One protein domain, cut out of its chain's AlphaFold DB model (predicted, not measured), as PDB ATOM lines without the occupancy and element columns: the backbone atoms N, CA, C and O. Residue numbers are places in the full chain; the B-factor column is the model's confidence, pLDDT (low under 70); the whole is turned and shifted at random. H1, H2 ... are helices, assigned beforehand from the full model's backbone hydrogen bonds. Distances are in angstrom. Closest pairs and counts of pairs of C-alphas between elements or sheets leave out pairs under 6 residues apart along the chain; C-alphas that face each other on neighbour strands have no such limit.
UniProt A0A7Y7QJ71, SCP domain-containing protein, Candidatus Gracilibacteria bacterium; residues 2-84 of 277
ATOM      1  N   LYS A   2     139.943 181.548 148.828       34.66
ATOM      2  CA  LYS A   2     139.669 183.002 148.982       34.66
ATOM      3  C   LYS A   2     140.292 183.679 150.225       34.66
ATOM      4  O   LYS A   2     140.830 184.769 150.106       34.66
ATOM      5  N   LYS A   3     140.298 183.034 151.403       39.09
ATOM      6  CA  LYS A   3     140.859 183.616 152.646       39.09
ATOM      7  C   LYS A   3     142.388 183.817 152.662       39.09
ATOM      8  O   LYS A   3     142.835 184.724 153.350       39.09
ATOM      9  N   ILE A   4     143.179 183.008 151.946       45.00
ATOM     10  CA  ILE A   4     144.656 183.150 151.917       45.00
ATOM     11  C   ILE A   4     145.061 184.315 151.001       45.00
ATOM     12  O   ILE A   4     145.962 185.079 151.324       45.00
ATOM     13  N   ILE A   5     144.340 184.485 149.892       44.59
ATOM     14  CA  ILE A   5     144.585 185.516 148.875       44.59
ATOM     15  C   ILE A   5     144.195 186.907 149.399       44.59
ATOM     16  O   ILE A   5     144.923 187.879 149.213       44.59
ATOM     17  N   ILE A   6     143.080 186.999 150.133       43.03
ATOM     18  CA  ILE A   6     142.591 188.265 150.705       43.03
ATOM     19  C   ILE A   6     143.566 188.839 151.750       43.03
ATOM     20  O   ILE A   6     143.695 190.058 151.840       43.03
ATOM     21  N   SER A   7     144.303 188.006 152.504       42.41
ATOM     22  CA  SER A   7     145.261 188.530 153.493       42.41
ATOM     23  C   SER A   7     146.508 189.154 152.861       42.41
ATOM     24  O   SER A   7     147.139 189.985 153.499       42.41
ATOM     25  N   LEU A   8     146.871 188.770 151.632       45.22
ATOM     26  CA  LEU A   8     147.987 189.377 150.896       45.22
ATOM     27  C   LEU A   8     147.581 190.728 150.294       45.22
ATOM     28  O   LEU A   8     148.338 191.686 150.387       45.22
ATOM     29  N   LEU A   9     146.360 190.840 149.761       45.91
ATOM     30  CA  LEU A   9     145.844 192.089 149.182       45.91
ATOM     31  C   LEU A   9     145.702 193.225 150.210       45.91
ATOM     32  O   LEU A   9     145.923 194.382 149.863       45.91
ATOM     33  N   PHE A  10     145.399 192.913 151.476       45.22
ATOM     34  CA  PHE A  10     145.249 193.924 152.535       45.22
ATOM     35  C   PHE A  10     146.570 194.514 153.058       45.22
ATOM     36  O   PHE A  10     146.540 195.540 153.729       45.22
ATOM     37  N   ILE A  11     147.725 193.902 152.767       47.66
ATOM     38  CA  ILE A  11     149.026 194.375 153.280       47.66
ATOM     39  C   ILE A  11     149.679 195.398 152.332       47.66
ATOM     40  O   ILE A  11     150.541 196.164 152.759       47.66
ATOM     41  N   PHE A  12     149.255 195.474 151.065       50.00
ATOM     42  CA  PHE A  12     149.992 196.214 150.027       50.00
ATOM     43  C   PHE A  12     149.220 197.370 149.376       50.00
ATOM     44  O   PHE A  12     149.631 197.888 148.337       50.00
ATOM     45  N   SER A  13     148.128 197.836 149.988       41.72
ATOM     46  CA  SER A  13     147.453 199.057 149.542       41.72
ATOM     47  C   SER A  13     148.188 200.290 150.069       41.72
ATOM     48  O   SER A  13     147.890 200.764 151.163       41.72
ATOM     49  N   THR A  14     149.173 200.770 149.308       46.94
ATOM     50  CA  THR A  14     149.572 202.181 149.098       46.94
ATOM     51  C   THR A  14     151.069 202.267 148.793       46.94
ATOM     52  O   THR A  14     151.894 201.805 149.573       46.94
ATOM     53  N   VAL A  15     151.382 202.857 147.632       43.84
ATOM     54  CA  VAL A  15     152.561 203.669 147.253       43.84
ATOM     55  C   VAL A  15     152.871 203.394 145.775       43.84
ATOM     56  O   VAL A  15     153.406 202.349 145.406       43.84
ATOM     57  N   ASN A  16     152.502 204.359 144.929       45.78
ATOM     58  CA  ASN A  16     152.894 204.441 143.523       45.78
ATOM     59  C   ASN A  16     154.190 205.249 143.436       45.78
ATOM     60  O   ASN A  16     154.153 206.446 143.704       45.78
ATOM     61  N   LEU A  17     155.300 204.620 143.055       42.16
ATOM     62  CA  LEU A  17     156.513 205.291 142.571       42.16
ATOM     63  C   LEU A  17     157.327 204.280 141.757       42.16
ATOM     64  O   LEU A  17     157.740 203.254 142.274       42.16
ATOM     65  N   THR A  18     157.524 204.542 140.472       49.00
ATOM     66  CA  THR A  18     158.265 203.681 139.543       49.00
ATOM     67  C   THR A  18     159.762 203.983 139.611       49.00
ATOM     68  O   THR A  18     160.197 204.925 138.965       49.00
ATOM     69  N   PHE A  19     160.537 203.203 140.371       42.78
ATOM     70  CA  PHE A  19     161.984 202.973 140.186       42.78
ATOM     71  C   PHE A  19     162.372 201.672 140.909       42.78
ATOM     72  O   PHE A  19     161.763 201.352 141.925       42.78
ATOM     73  N   GLY A  20     163.341 200.926 140.356       52.97
ATOM     74  CA  GLY A  20     163.741 199.562 140.744       52.97
ATOM     75  C   GLY A  20     163.471 199.199 142.206       52.97
ATOM     76  O   GLY A  20     164.200 199.611 143.103       52.97
ATOM     77  N   PHE A  21     162.402 198.433 142.431       63.06
ATOM     78  CA  PHE A  21     162.000 198.016 143.765       63.06
ATOM     79  C   PHE A  21     162.907 196.885 144.247       63.06
ATOM     80  O   PHE A  21     162.762 195.737 143.829       63.06
ATOM     81  N   GLU A  22     163.818 197.193 145.166       75.81
ATOM     82  CA  GLU A  22     164.371 196.166 146.044       75.81
ATOM     83  C   GLU A  22     163.320 195.795 147.092       75.81
ATOM     84  O   GLU A  22     162.713 196.662 147.726       75.81
ATOM     85  N   LEU A  23     163.083 194.494 147.263       78.56
ATOM     86  CA  LEU A  23     162.148 194.011 148.272       78.56
ATOM     87  C   LEU A  23     162.669 194.327 149.667       78.56
ATOM     88  O   LEU A  23     163.784 193.947 150.037       78.56
ATOM     89  N   GLU A  24     161.827 194.951 150.482       88.75
ATOM     90  CA  GLU A  24     162.179 195.204 151.867       88.75
ATOM     91  C   GLU A  24     162.257 193.880 152.640       88.75
ATOM     92  O   GLU A  24     161.529 192.916 152.379       88.75
ATOM     93  N   ARG A  25     163.088 193.837 153.688       87.81
ATOM     94  CA  ARG A  25     163.229 192.648 154.548       87.81
ATOM     95  C   ARG A  25     161.878 192.118 155.050       87.81
ATOM     96  O   ARG A  25     161.692 190.905 155.128       87.81
ATOM     97  N   LYS A  26     160.935 193.011 155.377       89.81
ATOM     98  CA  LYS A  26     159.587 192.648 155.847       89.81
ATOM     99  C   LYS A  26     158.775 191.905 154.776       89.81
ATOM    100  O   LYS A  26     158.110 190.925 155.091       89.81
ATOM    101  N   GLU A  27     158.891 192.313 153.516       89.56
ATOM    102  CA  GLU A  27     158.206 191.682 152.383       89.56
ATOM    103  C   GLU A  27     158.773 190.306 152.089       89.56
ATOM    104  O   GLU A  27     158.019 189.351 151.926       89.56
ATOM    105  N   ILE A  28     160.101 190.174 152.115       88.50
ATOM    106  CA  ILE A  28     160.771 188.880 151.960       88.50
ATOM    107  C   ILE A  28     160.299 187.900 153.043       88.50
ATOM    108  O   ILE A  28     160.056 186.727 152.757       88.50
ATOM    109  N   VAL A  29     160.142 188.369 154.286       91.25
ATOM    110  CA  VAL A  29     159.622 187.550 155.390       91.25
ATOM    111  C   VAL A  29     158.183 187.101 155.124       91.25
ATOM    112  O   VAL A  29     157.885 185.919 155.307       91.25
ATOM    113  N   GLU A  30     157.298 187.990 154.669       90.69
ATOM    114  CA  GLU A  30     155.904 187.636 154.362       90.69
ATOM    115  C   GLU A  30     155.769 186.710 153.144       90.69
ATOM    116  O   GLU A  30     155.019 185.727 153.194       90.69
ATOM    117  N   ILE A  31     156.562 186.934 152.092       92.00
ATOM    118  CA  ILE A  31     156.672 186.023 150.945       92.00
ATOM    119  C   ILE A  31     157.098 184.634 151.428       92.00
ATOM    120  O   ILE A  31     156.438 183.642 151.123       92.00
ATOM    121  N   ASN A  32     158.139 184.545 152.258       93.06
ATOM    122  CA  ASN A  32     158.627 183.265 152.774       93.06
ATOM    123  C   ASN A  32     157.593 182.545 153.652       93.06
ATOM    124  O   ASN A  32     157.448 181.325 153.557       93.06
ATOM    125  N   LYS A  33     156.844 183.270 154.492       95.12
ATOM    126  CA  LYS A  33     155.733 182.684 155.265       95.12
ATOM    127  C   LYS A  33     154.644 182.132 154.348       95.12
ATOM    128  O   LYS A  33     154.110 181.057 154.618       95.12
ATOM    129  N   THR A  34     154.318 182.859 153.285       94.19
ATOM    130  CA  THR A  34     153.312 182.459 152.297       94.19
ATOM    131  C   THR A  34     153.758 181.214 151.537       94.19
ATOM    132  O   THR A  34     153.011 180.240 151.486       94.19
ATOM    133  N   ILE A  35     155.000 181.191 151.050       94.94
ATOM    134  CA  ILE A  35     155.581 180.038 150.351       94.94
ATOM    135  C   ILE A  35     155.530 178.793 151.223       94.94
ATOM    136  O   ILE A  35     155.031 177.779 150.762       94.94
ATOM    137  N   ARG A  36     155.933 178.868 152.498       94.81
ATOM    138  CA  ARG A  36     155.870 177.710 153.411       94.81
ATOM    139  C   ARG A  36     154.455 177.141 153.558       94.81
ATOM    140  O   ARG A  36     154.282 175.931 153.676       94.81
ATOM    141  N   LYS A  37     153.425 177.996 153.563       95.44
ATOM    142  CA  LYS A  37     152.017 177.553 153.614       95.44
ATOM    143  C   LYS A  37     151.592 176.869 152.314       95.44
ATOM    144  O   LYS A  37     150.899 175.851 152.365       95.44
ATOM    145  N   ILE A  38     152.004 177.427 151.175       94.62
ATOM    146  CA  ILE A  38     151.722 176.864 149.852       94.62
ATOM    147  C   ILE A  38     152.445 175.528 149.706       94.62
ATOM    148  O   ILE A  38     151.796 174.543 149.396       94.62
ATOM    149  N   GLU A  39     153.736 175.463 150.021       94.56
ATOM    150  CA  GLU A  39     154.574 174.261 149.980       94.56
ATOM    151  C   GLU A  39     153.993 173.125 150.820       94.56
ATOM    152  O   GLU A  39     153.859 172.008 150.324       94.56
ATOM    153  N   LYS A  40     153.574 173.407 152.061       94.00
ATOM    154  CA  LYS A  40     152.926 172.403 152.918       94.00
ATOM    155  C   LYS A  40     151.660 171.836 152.272       94.00
ATOM    156  O   LYS A  40     151.420 170.638 152.339       94.00
ATOM    157  N   THR A  41     150.843 172.697 151.672       93.69
ATOM    158  CA  THR A  41     149.597 172.279 151.015       93.69
ATOM    159  C   THR A  41     149.875 171.545 149.699       93.69
ATOM    160  O   THR A  41     149.260 170.519 149.428       93.69
ATOM    161  N   ALA A  42     150.838 172.020 148.910       92.81
ATOM    162  CA  ALA A  42     151.257 171.437 147.639       92.81
ATOM    163  C   ALA A  42     151.880 170.045 147.821       92.81
ATOM    164  O   ALA A  42     151.633 169.157 147.017       92.81
ATOM    165  N   ASN A  43     152.605 169.803 148.916       92.06
ATOM    166  CA  ASN A  43     153.130 168.472 149.237       92.06
ATOM    167  C   ASN A  43     152.040 167.448 149.618       92.06
ATOM    168  O   ASN A  43     152.312 166.250 149.652       92.06
ATOM    169  N   VAL A  44     150.812 167.903 149.880       90.62
ATOM    170  CA  VAL A  44     149.643 167.040 150.116       90.62
ATOM    171  C   VAL A  44     148.791 166.911 148.855       90.62
ATOM    172  O   VAL A  44     148.351 165.817 148.525       90.62
ATOM    173  N   LEU A  45     148.542 168.023 148.160       90.00
ATOM    174  CA  LEU A  45     147.611 168.086 147.028       90.00
ATOM    175  C   LEU A  45     148.283 167.946 145.650       90.00
ATOM    176  O   LEU A  45     147.592 167.937 144.636       90.00
ATOM    177  N   GLY A  46     149.610 167.861 145.601       90.88
ATOM    178  CA  GLY A  46     150.389 167.731 144.375       90.88
ATOM    179  C   GLY A  46     150.516 169.020 143.558       90.88
ATOM    180  O   GLY A  46     150.204 170.130 144.010       90.88
ATOM    181  N   PHE A  47     151.001 168.861 142.324       90.25
ATOM    182  CA  PHE A  47     151.319 169.959 141.401       90.25
ATOM    183  C   PHE A  47     150.101 170.803 141.024       90.25
ATOM    184  O   PHE A  47     150.212 172.025 140.952       90.25
ATOM    185  N   TYR A  48     148.928 170.174 140.896       89.25
ATOM    186  CA  TYR A  48     147.681 170.859 140.554       89.25
ATOM    187  C   TYR A  48     147.383 172.035 141.493       89.25
ATOM    188  O   TYR A  48     146.985 173.109 141.048       89.25
ATOM    189  N   TYR A  49     147.627 171.870 142.798       93.00
ATOM    190  CA  TYR A  49     147.419 172.955 143.754       93.00
ATOM    191  C   TYR A  49     148.390 174.122 143.536       93.00
ATOM    192  O   TYR A  49     147.974 175.278 143.573       93.00
ATOM    193  N   ARG A  50     149.676 173.837 143.294       93.94
ATOM    194  CA  ARG A  50     150.676 174.873 142.991       93.94
ATOM    195  C   ARG A  50     150.277 175.649 141.736       93.94
ATOM    196  O   ARG A  50     150.294 176.878 141.755       93.94
ATOM    197  N   ASP A  51     149.898 174.935 140.683       91.56
ATOM    198  CA  ASP A  51     149.566 175.526 139.387       91.56
ATOM    199  C   ASP A  51     148.282 176.357 139.466       91.56
ATOM    200  O   ASP A  51     148.216 177.443 138.893       91.56
ATOM    201  N   LEU A  52     147.307 175.923 140.273       93.94
ATOM    202  CA  LEU A  52     146.111 176.708 140.567       93.94
ATOM    203  C   LEU A  52     146.456 178.037 141.258       93.94
ATOM    204  O   LEU A  52     145.937 179.079 140.864       93.94
ATOM    205  N   VAL A  53     147.354 178.026 142.251       94.94
ATOM    206  CA  VAL A  53     147.788 179.259 142.932       94.94
ATOM    207  C   VAL A  53     148.518 180.200 141.968       94.94
ATOM    208  O   VAL A  53     148.287 181.408 142.000       94.94
ATOM    209  N   ILE A  54     149.375 179.667 141.089       95.12
ATOM    210  CA  ILE A  54     150.050 180.466 140.054       95.12
ATOM    211  C   ILE A  54     149.018 181.095 139.113       95.12
ATOM    212  O   ILE A  54     149.073 182.302 138.883       95.12
ATOM    213  N   ALA A  55     148.051 180.315 138.625       94.44
ATOM    214  CA  ALA A  55     147.007 180.796 137.725       94.44
ATOM    215  C   ALA A  55     146.146 181.898 138.368       94.44
ATOM    216  O   ALA A  55     145.840 182.908 137.729       94.44
ATOM    217  N   GLU A  56     145.793 181.755 139.650       95.06
ATOM    218  CA  GLU A  56     145.095 182.799 140.410       95.06
ATOM    219  C   GLU A  56     145.940 184.081 140.511       95.06
ATOM    220  O   GLU A  56     145.438 185.179 140.253       95.06
ATOM    221  N   ASN A  57     147.235 183.959 140.810       94.69
ATOM    222  CA  ASN A  57     148.152 185.099 140.853       94.69
ATOM    223  C   ASN A  57     148.309 185.774 139.481       94.69
ATOM    224  O   ASN A  57     148.356 186.999 139.407       94.69
ATOM    225  N   GLU A  58     148.333 185.017 138.384       94.69
ATOM    226  CA  GLU A  58     148.386 185.559 137.019       94.69
ATOM    227  C   GLU A  58     147.119 186.340 136.642       94.69
ATOM    228  O   GLU A  58     147.188 187.358 135.950       94.69
ATOM    229  N   VAL A  59     145.944 185.918 137.123       94.88
ATOM    230  CA  VAL A  59     144.713 186.718 137.004       94.88
ATOM    231  C   VAL A  59     144.858 188.047 137.747       94.88
ATOM    232  O   VAL A  59     144.450 189.078 137.215       94.88
ATOM    233  N   ILE A  60     145.464 188.060 138.936       93.81
ATOM    234  CA  ILE A  60     145.699 189.301 139.688       93.81
ATOM    235  C   ILE A  60     146.700 190.201 138.953       93.81
ATOM    236  O   ILE A  60     146.416 191.382 138.775       93.81
ATOM    237  N   LEU A  61     147.821 189.651 138.469       93.81
ATOM    238  CA  LEU A  61     148.848 190.394 137.723       93.81
ATOM    239  C   LEU A  61     148.274 191.127 136.500       93.81
ATOM    240  O   LEU A  61     148.701 192.238 136.205       93.81
ATOM    241  N   ARG A  62     147.280 190.543 135.814       94.50
ATOM    242  CA  ARG A  62     146.588 191.181 134.677       94.50
ATOM    243  C   ARG A  62     145.720 192.383 135.064       94.50
ATOM    244  O   ARG A  62     145.420 193.200 134.203       94.50
ATOM    245  N   ASN A  63     145.308 192.476 136.326       94.12
ATOM    246  CA  ASN A  63     144.389 193.501 136.826       94.12
ATOM    247  C   ASN A  63     145.079 194.593 137.658       94.12
ATOM    248  O   ASN A  63     144.411 195.501 138.149       94.12
ATOM    249  N   ILE A  64     146.398 194.516 137.839       92.00
ATOM    250  CA  ILE A  64     147.184 195.532 138.544       92.00
ATOM    251  C   ILE A  64     148.134 196.232 137.573       92.00
ATOM    252  O   ILE A  64     148.570 195.658 136.576       92.00
ATOM    253  N   VAL A  65     148.466 197.487 137.871       91.38
ATOM    254  CA  VAL A  65     149.392 198.265 137.045       91.38
ATOM    255  C   VAL A  65     150.776 197.616 137.102       91.38
ATOM    256  O   VAL A  65     151.307 197.353 138.188       91.38
ATOM    257  N   LYS A  66     151.344 197.342 135.925       90.50
ATOM    258  CA  LYS A  66     152.704 196.819 135.778       90.50
ATOM    259  C   LYS A  66     153.710 197.760 136.451       90.50
ATOM    260  O   LYS A  66     153.463 198.958 136.555       90.50
ATOM    261  N   ASP A  67     154.816 197.207 136.936       87.06
ATOM    262  CA  ASP A  67     155.909 197.952 137.579       87.06
ATOM    263  C   ASP A  67     155.525 198.639 138.906       87.06
ATOM    264  O   ASP A  67     156.277 199.448 139.453       87.06
ATOM    265  N   THR A  68     154.370 198.285 139.477       88.69
ATOM    266  CA  THR A  68     154.032 198.618 140.865       88.69
ATOM    267  C   THR A  68     154.676 197.637 141.838       88.69
ATOM    268  O   THR A  68     154.956 196.485 141.508       88.69
ATOM    269  N   LYS A  69     154.837 198.055 143.097       87.81
ATOM    270  CA  LYS A  69     155.335 197.187 144.171       87.81
ATOM    271  C   LYS A  69     154.537 195.882 144.294       87.81
ATOM    272  O   LYS A  69     155.121 194.808 144.393       87.81
ATOM    273  N   SER A  70     153.207 195.963 144.228       89.12
ATOM    274  CA  SER A  70     152.322 194.789 144.269       89.12
ATOM    275  C   SER A  70     152.560 193.837 143.097       89.12
ATOM    276  O   SER A  70     152.525 192.624 143.291       89.12
ATOM    277  N   TYR A  71     152.844 194.373 141.906       91.25
ATOM    278  CA  TYR A  71     153.203 193.572 140.739       91.25
ATOM    279  C   TYR A  71     154.480 192.771 140.991       91.25
ATOM    280  O   TYR A  71     154.451 191.544 140.909       91.25
ATOM    281  N   PHE A  72     155.558 193.437 141.415       90.88
ATOM    282  CA  PHE A  72     156.832 192.774 141.709       90.88
ATOM    283  C   PHE A  72     156.723 191.728 142.825       90.88
ATOM    284  O   PHE A  72     157.325 190.661 142.736       90.88
ATOM    285  N   LEU A  73     155.930 192.000 143.867       91.88
ATOM    286  CA  LEU A  73     155.711 191.051 144.961       91.88
ATOM    287  C   LEU A  73     155.028 189.766 144.486       91.88
ATOM    288  O   LEU A  73     155.439 188.675 144.882       91.88
ATOM    289  N   ILE A  74     153.993 189.884 143.652       93.44
ATOM    290  CA  ILE A  74     153.266 188.723 143.126       93.44
ATOM    291  C   ILE A  74     154.126 187.969 142.108       93.44
ATOM    292  O   ILE A  74     154.128 186.739 142.108       93.44
ATOM    293  N   GLU A  75     154.895 188.676 141.282       93.69
ATOM    294  CA  GLU A  75     155.825 188.061 140.334       93.69
ATOM    295  C   GLU A  75     156.918 187.251 141.056       93.69
ATOM    296  O   GLU A  75     157.122 186.072 140.755       93.69
ATOM    297  N   GLU A  76     157.565 187.831 142.074       93.56
ATOM    298  CA  GLU A  76     158.564 187.129 142.889       93.56
ATOM    299  C   GLU A  76     157.937 185.962 143.669       93.56
ATOM    300  O   GLU A  76     158.546 184.894 143.789       93.56
ATOM    301  N   LEU A  77     156.705 186.120 144.169       94.88
ATOM    302  CA  LEU A  77     155.964 185.031 144.797       94.88
ATOM    303  C   LEU A  77     155.740 183.877 143.806       94.88
ATOM    304  O   LEU A  77     156.079 182.741 144.131       94.88
ATOM    305  N   ASN A  78     155.244 184.151 142.595       95.38
ATOM    306  CA  ASN A  78     155.038 183.141 141.550       95.38
ATOM    307  C   ASN A  78     156.335 182.423 141.183       95.38
ATOM    308  O   ASN A  78     156.367 181.192 141.120       95.38
ATOM    309  N   LYS A  79     157.422 183.174 141.004       94.31
ATOM    310  CA  LYS A  79     158.748 182.615 140.735       94.31
ATOM    311  C   LYS A  79     159.184 181.632 141.821       94.31
ATOM    312  O   LYS A  79     159.669 180.551 141.503       94.31
ATOM    313  N   ARG A  80     158.987 181.961 143.100       94.81
ATOM    314  CA  ARG A  80     159.341 181.057 144.207       94.81
ATOM    315  C   ARG A  80     158.375 179.884 144.358       94.81
ATOM    316  O   ARG A  80     158.816 178.793 144.706       94.81
ATOM    317  N   ILE A  81     157.088 180.071 144.063       95.56
ATOM    318  CA  ILE A  81     156.095 178.985 144.046       95.56
ATOM    319  C   ILE A  81     156.476 177.925 143.003       95.56
ATOM    320  O   ILE A  81     156.419 176.734 143.304       95.56
ATOM    321  N   LYS A  82     156.934 178.331 141.810       94.25
ATOM    322  CA  LYS A  82     157.421 177.407 140.766       94.25
ATOM    323  C   LYS A  82     158.604 176.542 141.222       94.25
ATOM    324  O   LYS A  82     158.777 175.436 140.720       94.25
ATOM    325  N   GLN A  83     159.382 177.016 142.194       94.62
ATOM    326  CA  GLN A  83     160.559 176.329 142.736       94.62
ATOM    327  C   GLN A  83     160.262 175.471 143.976       94.62
ATOM    328  O   GLN A  83     161.190 174.903 144.557       94.62
ATOM    329  N   ILE A  84     158.996 175.369 144.398       94.62
ATOM    330  CA  ILE A  84     158.595 174.484 145.496       94.62
ATOM    331  C   ILE A  84     159.022 173.047 145.182       94.62
ATOM    332  O   ILE A  84     158.835 172.549 144.067       94.62
TER     333      ILE A  84
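What this domain is: This is residues 2 to 84 of the 277 residues of the protein "SCP domain-containing protein" of Candidatus Gracilibacteria bacterium (UniProt A0A7Y7QJ71). H2 and H3 make a V joined at its point by a tight link, and H4 packs on one side of the V between its arms, making a three-helix up-and-down bundle. Short H1 lies over the other side of the V without touching it, and residues 10 to 24 loop round the V's open end to H2. The printed part has 83 residues with four named helices, H1 to H4 in chain order, no named strand, and is all helix. It is compact, with a radius of gyration of the C-alphas of 12.7 A, and spans 39 by 26 by 22 A, only just elongated.

Where its parts are: H1 is residues 2 to 9, from C-alpha 2 at (139.669, 183.002, 148.982). H2, residues 25 to 45, is the longest at 30.1 A and begins at C-alpha 25, (163.229, 192.648, 154.548). H3, residues 47 to 63, is 25.0 A long. H4, residues 69 to 82, is 20.2 A long and ends at C-alpha 82, (157.421, 177.407, 140.766).

How they stand to each other: H1 is near H2 and H3 but apart from H4. H2 and H3, a helical hairpin, touch with residues 38 to 42 and 48 to 50 alone; their closest C-alphas, Ala 42 and Tyr 49, are 5.7 A apart, at a steep tilt of 42 degrees, opposite ways. H3 and H4, also a helical hairpin, touch at a shallow tilt of 18 degrees, opposite ways; their closest C-alphas, Ile 54 and Asn 78, are 5.9 A apart. H2 and H4 touch, the same way, at a tilt of 37 degrees, only just steep; their closest C-alphas, Ile 31 and Leu 77, are 6.3 A apart. Helix packing is only just mostly crossed, with 1 of 3 touching pairs at a shallow tilt. Every O i to N i+4 pair is within hydrogen-bond range in H4, against 2 of 4 in H1, 16 of 17 in H2 and 12 of 13 in H3.

The domain as a whole: The two farthest C-alphas, Leu 17 and Val 44, are 39.6 A apart. The printed part has no cut; the H1 to H2 link is long, the H3 to H4 link tight. Residues 2 to 21 have pLDDT under 70; the mean of the printed part is 80.9.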